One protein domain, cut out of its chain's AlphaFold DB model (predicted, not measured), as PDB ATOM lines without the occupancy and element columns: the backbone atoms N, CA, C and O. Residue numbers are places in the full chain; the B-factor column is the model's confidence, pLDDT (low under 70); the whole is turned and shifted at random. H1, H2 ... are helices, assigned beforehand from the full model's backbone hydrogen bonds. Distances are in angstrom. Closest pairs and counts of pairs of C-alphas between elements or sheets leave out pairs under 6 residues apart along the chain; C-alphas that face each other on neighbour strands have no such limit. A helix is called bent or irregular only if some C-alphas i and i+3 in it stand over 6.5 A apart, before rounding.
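AT A GLANCE: This is residues 4 to 86 of the 112 residues of the protein "Restriction endonuclease subunit S" of Paenibacillus anaericanus (UniProt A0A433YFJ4). A long, slender helical hairpin: H1 runs out, a link at one end turns the chain, and H2 runs back beside it the opposite way. The two helices meet near the ends away from the link and are more open toward it. The printed part has 83 residues, with two named helices, H1 then H2, and no named strand: all helix. It is extended, a rod of 64 by 20 by 11 A, with a radius of gyration of the C-alphas of 19.3 A.

HOW THE PARTS SIT: H1, residues 4 to 42, and H2, residues 51 to 86, form a helical hairpin at a shallow tilt of 13 degrees, opposite ways. They touch through residues 7 to 14 of H1 and 79 to 86 of H2 alone; the closest C-alphas, of Tyr 7 and Ile 86, are 7.3 A apart. Residues 26 to 31 and 33 to 38 of H1 and 59 to 64 of H2 stand free. Every O i to N i+4 pair is within hydrogen-bond range in H1, and 30 of 32 in H2.

IN THESE COORDINATES: H1 measures 56.9 A from C-alpha 4 at (35.783, -6.577, -14.099) to C-alpha 42. H2 measures 54.2 A, ending at C-alpha 86 at (36.309, 4.361, -15.497); it is neither bent nor irregular, but only just: C-alphas 54 and 57 are 6.2 A apart.

THE WHOLE: The two C-alphas farthest apart, of Glu 4 and Gly 46, are 64.2 A apart. The printed part has no cut, the link is short, and no printed residue is under 70 in pLDDT.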
ATOM      1  N   GLU A   4      36.794  -6.652 -13.045       82.88
ATOM      2  CA  GLU A   4      35.783  -6.577 -14.099       82.88
ATOM      3  C   GLU A   4      34.353  -6.507 -13.541       82.88
ATOM      4  O   GLU A   4      33.577  -5.643 -13.939       82.88
ATOM      5  N   GLN A   5      34.031  -7.327 -12.534       84.31
ATOM      6  CA  GLN A   5      32.726  -7.272 -11.871       84.31
ATOM      7  C   GLN A   5      32.495  -5.928 -11.164       84.31
ATOM      8  O   GLN A   5      31.374  -5.424 -11.142       84.31
ATOM      9  N   ALA A   6      33.544  -5.329 -10.591       81.62
ATOM     10  CA  ALA A   6      33.444  -4.009  -9.972       81.62
ATOM     11  C   ALA A   6      33.155  -2.907 -11.009       81.62
ATOM     12  O   ALA A   6      32.306  -2.052 -10.758       81.62
ATOM     13  N   TYR A   7      33.788  -2.961 -12.186       81.38
ATOM     14  CA  TYR A   7      33.511  -2.021 -13.277       81.38
ATOM     15  C   TYR A   7      32.101  -2.172 -13.846       81.38
ATOM     16  O   TYR A   7      31.413  -1.169 -14.023       81.38
ATOM     17  N   LEU A   8      31.634  -3.405 -14.058       84.88
ATOM     18  CA  LEU A   8      30.256  -3.660 -14.493       84.88
ATOM     19  C   LEU A   8      29.234  -3.130 -13.481       84.88
ATOM     20  O   LEU A   8      28.234  -2.530 -13.872       84.88
ATOM     21  N   ASN A   9      29.509  -3.282 -12.184       85.88
ATOM     22  CA  ASN A   9      28.650  -2.734 -11.137       85.88
ATOM     23  C   ASN A   9      28.643  -1.193 -11.136       85.88
ATOM     24  O   ASN A   9      27.575  -0.604 -10.983       85.88
ATOM     25  N   MET A  10      29.794  -0.531 -11.330       83.38
ATOM     26  CA  MET A  10      29.847   0.936 -11.451       83.38
ATOM     27  C   MET A  10      29.095   1.435 -12.688       83.38
ATOM     28  O   MET A  10      28.343   2.404 -12.589       83.38
ATOM     29  N   LEU A  11      29.250   0.762 -13.832       83.44
ATOM     30  CA  LEU A  11      28.542   1.112 -15.063       83.44
ATOM     31  C   LEU A  11      27.022   0.948 -14.893       83.44
ATOM     32  O   LEU A  11      26.259   1.844 -15.244       83.44
ATOM     33  N   GLY A  12      26.584  -0.158 -14.283       86.00
ATOM     34  CA  GLY A  12      25.172  -0.402 -13.977       86.00
ATOM     35  C   GLY A  12      24.575   0.649 -13.037       86.00
ATOM     36  O   GLY A  12      23.477   1.145 -13.286       86.00
ATOM     37  N   ALA A  13      25.315   1.050 -11.999       86.75
ATOM     38  CA  ALA A  13      24.896   2.124 -11.100       86.75
ATOM     39  C   ALA A  13      24.800   3.481 -11.823       86.75
ATOM     40  O   ALA A  13      23.846   4.225 -11.611       86.75
ATOM     41  N   ALA A  14      25.746   3.794 -12.714       84.44
ATOM     42  CA  ALA A  14      25.721   5.029 -13.491       84.44
ATOM     43  C   ALA A  14      24.501   5.106 -14.425       84.44
ATOM     44  O   ALA A  14      23.849   6.148 -14.488       84.44
ATOM     45  N   VAL A  15      24.144   3.994 -15.078       86.38
ATOM     46  CA  VAL A  15      22.925   3.895 -15.900       86.38
ATOM     47  C   VAL A  15      21.672   4.128 -15.054       86.38
ATOM     48  O   VAL A  15      20.794   4.885 -15.462       86.38
ATOM     49  N   GLN A  16      21.591   3.542 -13.855       89.69
ATOM     50  CA  GLN A  16      20.461   3.777 -12.948       89.69
ATOM     51  C   GLN A  16      20.351   5.244 -12.518       89.69
ATOM     52  O   GLN A  16      19.251   5.794 -12.481       89.69
ATOM     53  N   ILE A  17      21.477   5.897 -12.219       86.12
ATOM     54  CA  ILE A  17      21.489   7.320 -11.860       86.12
ATOM     55  C   ILE A  17      21.016   8.174 -13.042       86.12
ATOM     56  O   ILE A  17      20.146   9.020 -12.858       86.12
ATOM     57  N   GLN A  18      21.533   7.934 -14.249       84.88
ATOM     58  CA  GLN A  18      21.118   8.664 -15.453       84.88
ATOM     59  C   GLN A  18      19.627   8.476 -15.754       84.88
ATOM     60  O   GLN A  18      18.940   9.443 -16.079       84.88
ATOM     61  N   TRP A  19      19.109   7.259 -15.581       88.62
ATOM     62  CA  TRP A  19      17.683   6.973 -15.723       88.62
ATOM     63  C   TRP A  19      16.831   7.763 -14.723       88.62
ATOM     64  O   TRP A  19      15.841   8.385 -15.098       88.62
ATOM     65  N   ASN A  20      17.245   7.810 -13.455       88.62
ATOM     66  CA  ASN A  20      16.543   8.588 -12.434       88.62
ATOM     67  C   ASN A  20      16.575  10.095 -12.734       88.62
ATOM     68  O   ASN A  20      15.567  10.773 -12.546       88.62
ATOM     69  N   VAL A  21      17.701  10.619 -13.232       85.69
ATOM     70  CA  VAL A  21      17.807  12.021 -13.669       85.69
ATOM     71  C   VAL A  21      16.839  12.303 -14.822       85.69
ATOM     72  O   VAL A  21      16.139  13.313 -14.783       85.69
ATOM     73  N   ALA A  22      16.733  11.399 -15.801       87.56
ATOM     74  CA  ALA A  22      15.782  11.538 -16.904       87.56
ATOM     75  C   ALA A  22      14.325  11.590 -16.410       87.56
ATOM     76  O   ALA A  22      13.577  12.480 -16.811       87.56
ATOM     77  N   LEU A  23      13.944  10.711 -15.474       90.88
ATOM     78  CA  LEU A  23      12.605  10.719 -14.871       90.88
ATOM     79  C   LEU A  23      12.307  12.018 -14.106       90.88
ATOM     80  O   LEU A  23      11.195  12.545 -14.187       90.88
ATOM     81  N   ILE A  24      13.287  12.557 -13.374       87.38
ATOM     82  CA  ILE A  24      13.143  13.841 -12.668       87.38
ATOM     83  C   ILE A  24      12.914  14.975 -13.671       87.38
ATOM     84  O   ILE A  24      12.024  15.800 -13.464       87.38
ATOM     85  N   LEU A  25      13.690  15.012 -14.757       84.31
ATOM     86  CA  LEU A  25      13.569  16.036 -15.796       84.31
ATOM     87  C   LEU A  25      12.212  15.979 -16.506       84.31
ATOM     88  O   LEU A  25      11.599  17.023 -16.722       84.31
ATOM     89  N   GLU A  26      11.705  14.784 -16.809       88.88
ATOM     90  CA  GLU A  26      10.379  14.605 -17.410       88.88
ATOM     91  C   GLU A  26       9.267  15.123 -16.485       88.88
ATOM     92  O   GLU A  26       8.425  15.926 -16.896       88.88
ATOM     93  N   ALA A  27       9.306  14.743 -15.204       90.81
ATOM     94  CA  ALA A  27       8.351  15.235 -14.215       90.81
ATOM     95  C   ALA A  27       8.413  16.766 -14.067       90.81
ATOM     96  O   ALA A  27       7.374  17.428 -13.978       90.81
ATOM     97  N   LYS A  28       9.623  17.341 -14.089       84.25
ATOM     98  CA  LYS A  28       9.831  18.793 -14.008       84.25
ATOM     99  C   LYS A  28       9.330  19.533 -15.243       84.25
ATOM    100  O   LYS A  28       8.756  20.608 -15.090       84.25
ATOM    101  N   ALA A  29       9.462  18.960 -16.436       86.69
ATOM    102  CA  ALA A  29       8.898  19.539 -17.654       86.69
ATOM    103  C   ALA A  29       7.364  19.639 -17.576       86.69
ATOM    104  O   ALA A  29       6.790  20.690 -17.869       86.69
ATOM    105  N   VAL A  30       6.701  18.581 -17.094       92.50
ATOM    106  CA  VAL A  30       5.239  18.567 -16.901       92.50
ATOM    107  C   VAL A  30       4.798  19.592 -15.852       92.50
ATOM    108  O   VAL A  30       3.780  20.266 -16.020       92.50
ATOM    109  N   GLU A  31       5.538  19.719 -14.752       87.62
ATOM    110  CA  GLU A  31       5.271  20.721 -13.716       87.62
ATOM    111  C   GLU A  31       5.434  22.150 -14.257       87.62
ATOM    112  O   GLU A  31       4.544  22.980 -14.069       87.62
ATOM    113  N   ALA A  32       6.508  22.417 -15.004       84.12
ATOM    114  CA  ALA A  32       6.762  23.719 -15.616       84.12
ATOM    115  C   ALA A  32       5.650  24.120 -16.596       84.12
ATOM    116  O   ALA A  32       5.198  25.267 -16.588       84.12
ATOM    117  N   GLU A  33       5.142  23.182 -17.400       87.25
ATOM    118  CA  GLU A  33       4.025  23.458 -18.305       87.25
ATOM    119  C   GLU A  33       2.725  23.774 -17.551       87.25
ATOM    120  O   GLU A  33       1.992  24.695 -17.927       87.25
ATOM    121  N   LYS A  34       2.455  23.068 -16.444       91.38
ATOM    122  CA  LYS A  34       1.306  23.362 -15.574       91.38
ATOM    123  C   LYS A  34       1.407  24.756 -14.966       91.38
ATOM    124  O   LYS A  34       0.431  25.503 -15.020       91.38
ATOM    125  N   VAL A  35       2.571  25.120 -14.430       85.50
ATOM    126  CA  VAL A  35       2.810  26.446 -13.844       85.50
ATOM    127  C   VAL A  35       2.680  27.534 -14.910       85.50
ATOM    128  O   VAL A  35       1.981  28.518 -14.683       85.50
ATOM    129  N   ARG A  36       3.242  27.331 -16.112       85.75
ATOM    130  CA  ARG A  36       3.078  28.254 -17.250       85.75
ATOM    131  C   ARG A  36       1.605  28.468 -17.595       85.75
ATOM    132  O   ARG A  36       1.160  29.606 -17.711       85.75
ATOM    133  N   ASN A  37       0.846  27.384 -17.753       90.25
ATOM    134  CA  ASN A  37      -0.580  27.461 -18.069       90.25
ATOM    135  C   ASN A  37      -1.379  28.131 -16.948       90.25
ATOM    136  O   ASN A  37      -2.309  28.881 -17.234       90.25
ATOM    137  N   TRP A  38      -1.029  27.892 -15.685       88.81
ATOM    138  CA  TRP A  38      -1.660  28.587 -14.572       88.81
ATOM    139  C   TRP A  38      -1.370  30.090 -14.621       88.81
ATOM    140  O   TRP A  38      -2.318  30.875 -14.598       88.81
ATOM    141  N   MET A  39      -0.102  30.484 -14.793       83.94
ATOM    142  CA  MET A  39       0.307  31.891 -14.862       83.94
ATOM    143  C   MET A  39      -0.394  32.636 -15.998       83.94
ATOM    144  O   MET A  39      -0.998  33.673 -15.757       83.94
ATOM    145  N   LEU A  40      -0.397  32.085 -17.214       85.06
ATOM    146  CA  LEU A  40      -1.035  32.734 -18.367       85.06
ATOM    147  C   LEU A  40      -2.537  32.982 -18.170       85.06
ATOM    148  O   LEU A  40      -3.074  33.942 -18.716       85.06
ATOM    149  N   ASN A  41      -3.211  32.122 -17.404       88.00
ATOM    150  CA  ASN A  41      -4.658  32.190 -17.221       88.00
ATOM    151  C   ASN A  41      -5.095  32.912 -15.938       88.00
ATOM    152  O   ASN A  41      -6.260  33.279 -15.845       88.00
ATOM    153  N   HIS A  42      -4.207  33.085 -14.953       83.69
ATOM    154  CA  HIS A  42      -4.579  33.588 -13.622       83.69
ATOM    155  C   HIS A  42      -3.696  34.726 -13.107       83.69
ATOM    156  O   HIS A  42      -4.056  35.358 -12.116       83.69
ATOM    157  N   VAL A  43      -2.556  35.008 -13.745       83.19
ATOM    158  CA  VAL A  43      -1.714  36.157 -13.400       83.19
ATOM    159  C   VAL A  43      -2.120  37.332 -14.279       83.19
ATOM    160  O   VAL A  43      -1.942  37.326 -15.498       83.19
ATOM    161  N   HIS A  44      -2.687  38.353 -13.646       84.06
ATOM    162  CA  HIS A  44      -3.113  39.595 -14.285       84.06
ATOM    163  C   HIS A  44      -2.526  40.790 -13.533       84.06
ATOM    164  O   HIS A  44      -2.014  40.645 -12.426       84.06
ATOM    165  N   GLU A  45      -2.612  41.987 -14.114       79.50
ATOM    166  CA  GLU A  45      -2.076  43.218 -13.513       79.50
ATOM    167  C   GLU A  45      -2.588  43.450 -12.078       79.50
ATOM    168  O   GLU A  45      -1.814  43.800 -11.194       79.50
ATOM    169  N   GLY A  46      -3.861  43.133 -11.810       82.38
ATOM    170  CA  GLY A  46      -4.468  43.252 -10.478       82.38
ATOM    171  C   GLY A  46      -3.977  42.244  -9.428       82.38
ATOM    172  O   GLY A  46      -4.387  42.337  -8.274       82.38
ATOM    173  N   CYS A  47      -3.128  41.281  -9.796       82.75
ATOM    174  CA  CYS A  47      -2.499  40.350  -8.852       82.75
ATOM    175  C   CYS A  47      -1.263  40.946  -8.162       82.75
ATOM    176  O   CYS A  47      -0.719  40.316  -7.255       82.75
ATOM    177  N   PHE A  48      -0.808  42.127  -8.588       85.62
ATOM    178  CA  PHE A  48       0.396  42.773  -8.078       85.62
ATOM    179  C   PHE A  48       0.054  44.088  -7.378       85.62
ATOM    180  O   PHE A  48      -0.796  44.848  -7.833       85.62
ATOM    181  N   GLU A  49       0.737  44.371  -6.268       85.38
ATOM    182  CA  GLU A  49       0.524  45.601  -5.490       85.38
ATOM    183  C   GLU A  49       0.956  46.858  -6.253       85.38
ATOM    184  O   GLU A  49       0.379  47.931  -6.078       85.38
ATOM    185  N   ASN A  50       1.988  46.737  -7.090       88.69
ATOM    186  CA  ASN A  50       2.503  47.811  -7.922       88.69
ATOM    187  C   ASN A  50       3.202  47.249  -9.175       88.69
ATOM    188  O   ASN A  50       3.501  46.056  -9.274       88.69
ATOM    189  N   HIS A  51       3.482  48.137 -10.130       83.75
ATOM    190  CA  HIS A  51       4.104  47.771 -11.403       83.75
ATOM    191  C   HIS A  51       5.535  47.222 -11.249       83.75
ATOM    192  O   HIS A  51       5.967  46.379 -12.025       83.75
ATOM    193  N   GLU A  52       6.267  47.647 -10.217       87.56
ATOM    194  CA  GLU A  52       7.607  47.122  -9.926       87.56
ATOM    195  C   GLU A  52       7.552  45.632  -9.553       87.56
ATOM    196  O   GLU A  52       8.290  44.818 -10.107       87.56
ATOM    197  N   LYS A  53       6.609  45.248  -8.684       86.25
ATOM    198  CA  LYS A  53       6.386  43.859  -8.262       86.25
ATOM    199  C   LYS A  53       5.867  42.964  -9.380       86.25
ATOM    200  O   LYS A  53       6.129  41.762  -9.361       86.25
ATOM    201  N   GLN A  54       5.180  43.546 -10.360       84.88
ATOM    202  CA  GLN A  54       4.771  42.849 -11.580       84.88
ATOM    203  C   GLN A  54       5.977  42.366 -12.401       84.88
ATOM    204  O   GLN A  54       5.867  41.355 -13.090       84.88
ATOM    205  N   LEU A  55       7.122  43.049 -12.306       83.88
ATOM    206  CA  LEU A  55       8.358  42.657 -12.979       83.88
ATOM    207  C   LEU A  55       9.286  41.836 -12.074       83.88
ATOM    208  O   LEU A  55       9.805  40.815 -12.516       83.88
ATOM    209  N   SER A  56       9.488  42.251 -10.819       88.81
ATOM    210  CA  SER A  56      10.460  41.596  -9.932       88.81
ATOM    211  C   SER A  56      10.052  40.168  -9.568       88.81
ATOM    212  O   SER A  56      10.862  39.254  -9.661       88.81
ATOM    213  N   ASN A  57       8.782  39.942  -9.211       85.56
ATOM    214  CA  ASN A  57       8.358  38.644  -8.682       85.56
ATOM    215  C   ASN A  57       8.450  37.509  -9.728       85.56
ATOM    216  O   ASN A  57       8.894  36.419  -9.371       85.56
ATOM    217  N   PRO A  58       8.067  37.706 -11.009       84.25
ATOM    218  CA  PRO A  58       8.303  36.690 -12.037       84.25
ATOM    219  C   PRO A  58       9.789  36.446 -12.330       84.25
ATOM    220  O   PRO A  58      10.162  35.310 -12.622       84.25
ATOM    221  N   LEU A  59      10.633  37.481 -12.252       86.69
ATOM    222  CA  LEU A  59      12.077  37.343 -12.465       86.69
ATOM    223  C   LEU A  59      12.729  36.475 -11.381       86.69
ATOM    224  O   LEU A  59      13.489  35.576 -11.733       86.69
ATOM    225  N   ASP A  60      12.354  36.653 -10.113       87.50
ATOM    226  CA  ASP A  60      12.863  35.838  -8.998       87.50
ATOM    227  C   ASP A  60      12.554  34.338  -9.194       87.50
ATOM    228  O   ASP A  60      13.382  33.465  -8.931       87.50
ATOM    229  N   VAL A  61      11.358  34.015  -9.700       82.75
ATOM    230  CA  VAL A  61      10.968  32.629 -10.016       82.75
ATOM    231  C   VAL A  61      11.787  32.081 -11.187       82.75
ATOM    232  O   VAL A  61      12.212  30.923 -11.164       82.75
ATOM    233  N   HIS A  62      12.025  32.900 -12.213       84.06
ATOM    234  CA  HIS A  62      12.871  32.515 -13.341       84.06
ATOM    235  C   HIS A  62      14.326  32.271 -12.924       84.06
ATOM    236  O   HIS A  62      14.928  31.315 -13.410       84.06
ATOM    237  N   GLU A  63      14.875  33.066 -12.008       88.94
ATOM    238  CA  GLU A  63      16.234  32.891 -11.485       88.94
ATOM    239  C   GLU A  63      16.398  31.540 -10.774       88.94
ATOM    240  O   GLU A  63      17.319  30.784 -11.085       88.94
ATOM    241  N   GLN A  64      15.439  31.162  -9.922       85.06
ATOM    242  CA  GLN A  64      15.441  29.850  -9.258       85.06
ATOM    243  C   GLN A  64      15.382  28.684 -10.257       85.06
ATOM    244  O   GLN A  64      16.026  27.652 -10.060       85.06
ATOM    245  N   LEU A  65      14.628  28.827 -11.353       80.06
ATOM    246  CA  LEU A  65      14.591  27.813 -12.413       80.06
ATOM    247  C   LEU A  65      15.949  27.675 -13.112       80.06
ATOM    248  O   LEU A  65      16.378  26.552 -13.388       80.06
ATOM    249  N   VAL A  66      16.628  28.792 -13.380       87.88
ATOM    250  CA  VAL A  66      17.973  28.792 -13.972       87.88
ATOM    251  C   VAL A  66      18.978  28.123 -13.033       87.88
ATOM    252  O   VAL A  66      19.723  27.253 -13.481       87.88
ATOM    253  N   GLU A  67      18.946  28.436 -11.735       89.62
ATOM    254  CA  GLU A  67      19.832  27.830 -10.732       89.62
ATOM    255  C   GLU A  67      19.676  26.300 -10.674       89.62
ATOM    256  O   GLU A  67      20.662  25.557 -10.680       89.62
ATOM    257  N   VAL A  68      18.434  25.801 -10.688       83.25
ATOM    258  CA  VAL A  68      18.159  24.355 -10.696       83.25
ATOM    259  C   VAL A  68      18.695  23.692 -11.968       83.25
ATOM    260  O   VAL A  68      19.299  22.617 -11.893       83.25
ATOM    261  N   LEU A  69      18.510  24.316 -13.137       83.44
ATOM    262  CA  LEU A  69      19.041  23.801 -14.405       83.44
ATOM    263  C   LEU A  69      20.575  23.785 -14.419       83.44
ATOM    264  O   LEU A  69      21.179  22.811 -14.877       83.44
ATOM    265  N   GLU A  70      21.215  24.819 -13.877       88.56
ATOM    266  CA  GLU A  70      22.670  24.881 -13.749       88.56
ATOM    267  C   GLU A  70      23.193  23.792 -12.800       88.56
ATOM    268  O   GLU A  70      24.158  23.090 -13.124       88.56
ATOM    269  N   GLY A  71      22.526  23.581 -11.662       88.31
ATOM    270  CA  GLY A  71      22.846  22.514 -10.710       88.31
ATOM    271  C   GLY A  71      22.748  21.117 -11.329       88.31
ATOM    272  O   GLY A  71      23.670  20.307 -11.184       88.31
ATOM    273  N   LEU A  72      21.676  20.844 -12.081       82.62
ATOM    274  CA  LEU A  72      21.503  19.581 -12.812       82.62
ATOM    275  C   LEU A  72      22.577  19.392 -13.889       82.62
ATOM    276  O   LEU A  72      23.133  18.301 -14.022       82.62
ATOM    277  N   THR A  73      22.927  20.461 -14.602       85.81
ATOM    278  CA  THR A  73      23.980  20.434 -15.627       85.81
ATOM    279  C   THR A  73      25.344  20.117 -15.013       85.81
ATOM    280  O   THR A  73      26.058  19.234 -15.493       85.81
ATOM    281  N   LYS A  74      25.700  20.772 -13.902       89.69
ATOM    282  CA  LYS A  74      26.947  20.501 -13.165       89.69
ATOM    283  C   LYS A  74      27.000  19.064 -12.649       89.69
ATOM    284  O   LYS A  74      28.035  18.410 -12.780       89.69
ATOM    285  N   LEU A  75      25.889  18.552 -12.118       85.69
ATOM    286  CA  LEU A  75      25.776  17.163 -11.672       85.69
ATOM    287  C   LEU A  75      26.026  16.195 -12.835       85.69
ATOM    288  O   LEU A  75      26.836  15.274 -12.707       85.69
ATOM    289  N   GLN A  76      25.378  16.416 -13.979       82.19
ATOM    290  CA  GLN A  76      25.524  15.557 -15.153       82.19
ATOM    291  C   GLN A  76      26.950  15.585 -15.720       82.19
ATOM    292  O   GLN A  76      27.504  14.532 -16.047       82.19
ATOM    293  N   ASN A  77      27.584  16.758 -15.749       84.75
ATOM    294  CA  ASN A  77      28.987  16.900 -16.134       84.75
ATOM    295  C   ASN A  77      29.927  16.160 -15.168       84.75
ATOM    296  O   ASN A  77      30.837  15.458 -15.615       84.75
ATOM    297  N   GLY A  78      29.674  16.235 -13.858       85.62
ATOM    298  CA  GLY A  78      30.420  15.483 -12.847       85.62
ATOM    299  C   GLY A  78      30.276  13.966 -13.008       85.62
ATOM    300  O   GLY A  78      31.267  13.236 -12.965       85.62
ATOM    301  N   LEU A  79      29.062  13.471 -13.269       81.94
ATOM    302  CA  LEU A  79      28.831  12.051 -13.567       81.94
ATOM    303  C   LEU A  79      29.553  11.607 -14.847       81.94
ATOM    304  O   LEU A  79      30.156  10.535 -14.864       81.94
ATOM    305  N   CYS A  80      29.532  12.432 -15.895       79.25
ATOM    306  CA  CYS A  80      30.226  12.151 -17.150       79.25
ATOM    307  C   CYS A  80      31.750  12.090 -16.961       79.25
ATOM    308  O   CYS A  80      32.396  11.161 -17.443       79.25
ATOM    309  N   SER A  81      32.328  13.020 -16.196       81.25
ATOM    310  CA  SER A  81      33.757  13.011 -15.846       81.25
ATOM    311  C   SER A  81      34.162  11.747 -15.070       81.25
ATOM    312  O   SER A  81      35.167  11.107 -15.396       81.25
ATOM    313  N   ASN A  82      33.336  11.317 -14.111       80.38
ATOM    314  CA  ASN A  82      33.568  10.073 -13.373       80.38
ATOM    315  C   ASN A  82      33.499   8.838 -14.289       80.38
ATOM    316  O   ASN A  82      34.343   7.950 -14.189       80.38
ATOM    317  N   LEU A  83      32.540   8.793 -15.220       76.38
ATOM    318  CA  LEU A  83      32.417   7.712 -16.204       76.38
ATOM    319  C   LEU A  83      33.616   7.639 -17.157       76.38
ATOM    320  O   LEU A  83      34.143   6.551 -17.372       76.38
ATOM    321  N   LYS A  84      34.090   8.780 -17.674       77.06
ATOM    322  CA  LYS A  84      35.291   8.857 -18.531       77.06
ATOM    323  C   LYS A  84      36.553   8.339 -17.839       77.06
ATOM    324  O   LYS A  84      37.438   7.827 -18.503       77.06
ATOM    325  N   THR A  85      36.623   8.454 -16.512       75.06
ATOM    326  CA  THR A  85      37.743   7.935 -15.705       75.06
ATOM    327  C   THR A  85      37.719   6.404 -15.589       75.06
ATOM    328  O   THR A  85      38.755   5.769 -15.402       75.06
ATOM    329  N   ILE A  86      36.526   5.806 -15.655       72.06
ATOM    330  CA  ILE A  86      36.309   4.361 -15.497       72.06
ATOM    331  C   ILE A  86      36.395   3.635 -16.841       72.06
ATOM    332  O   ILE A  86      36.832   2.484 -16.896       72.06
TER     333      ILE A  86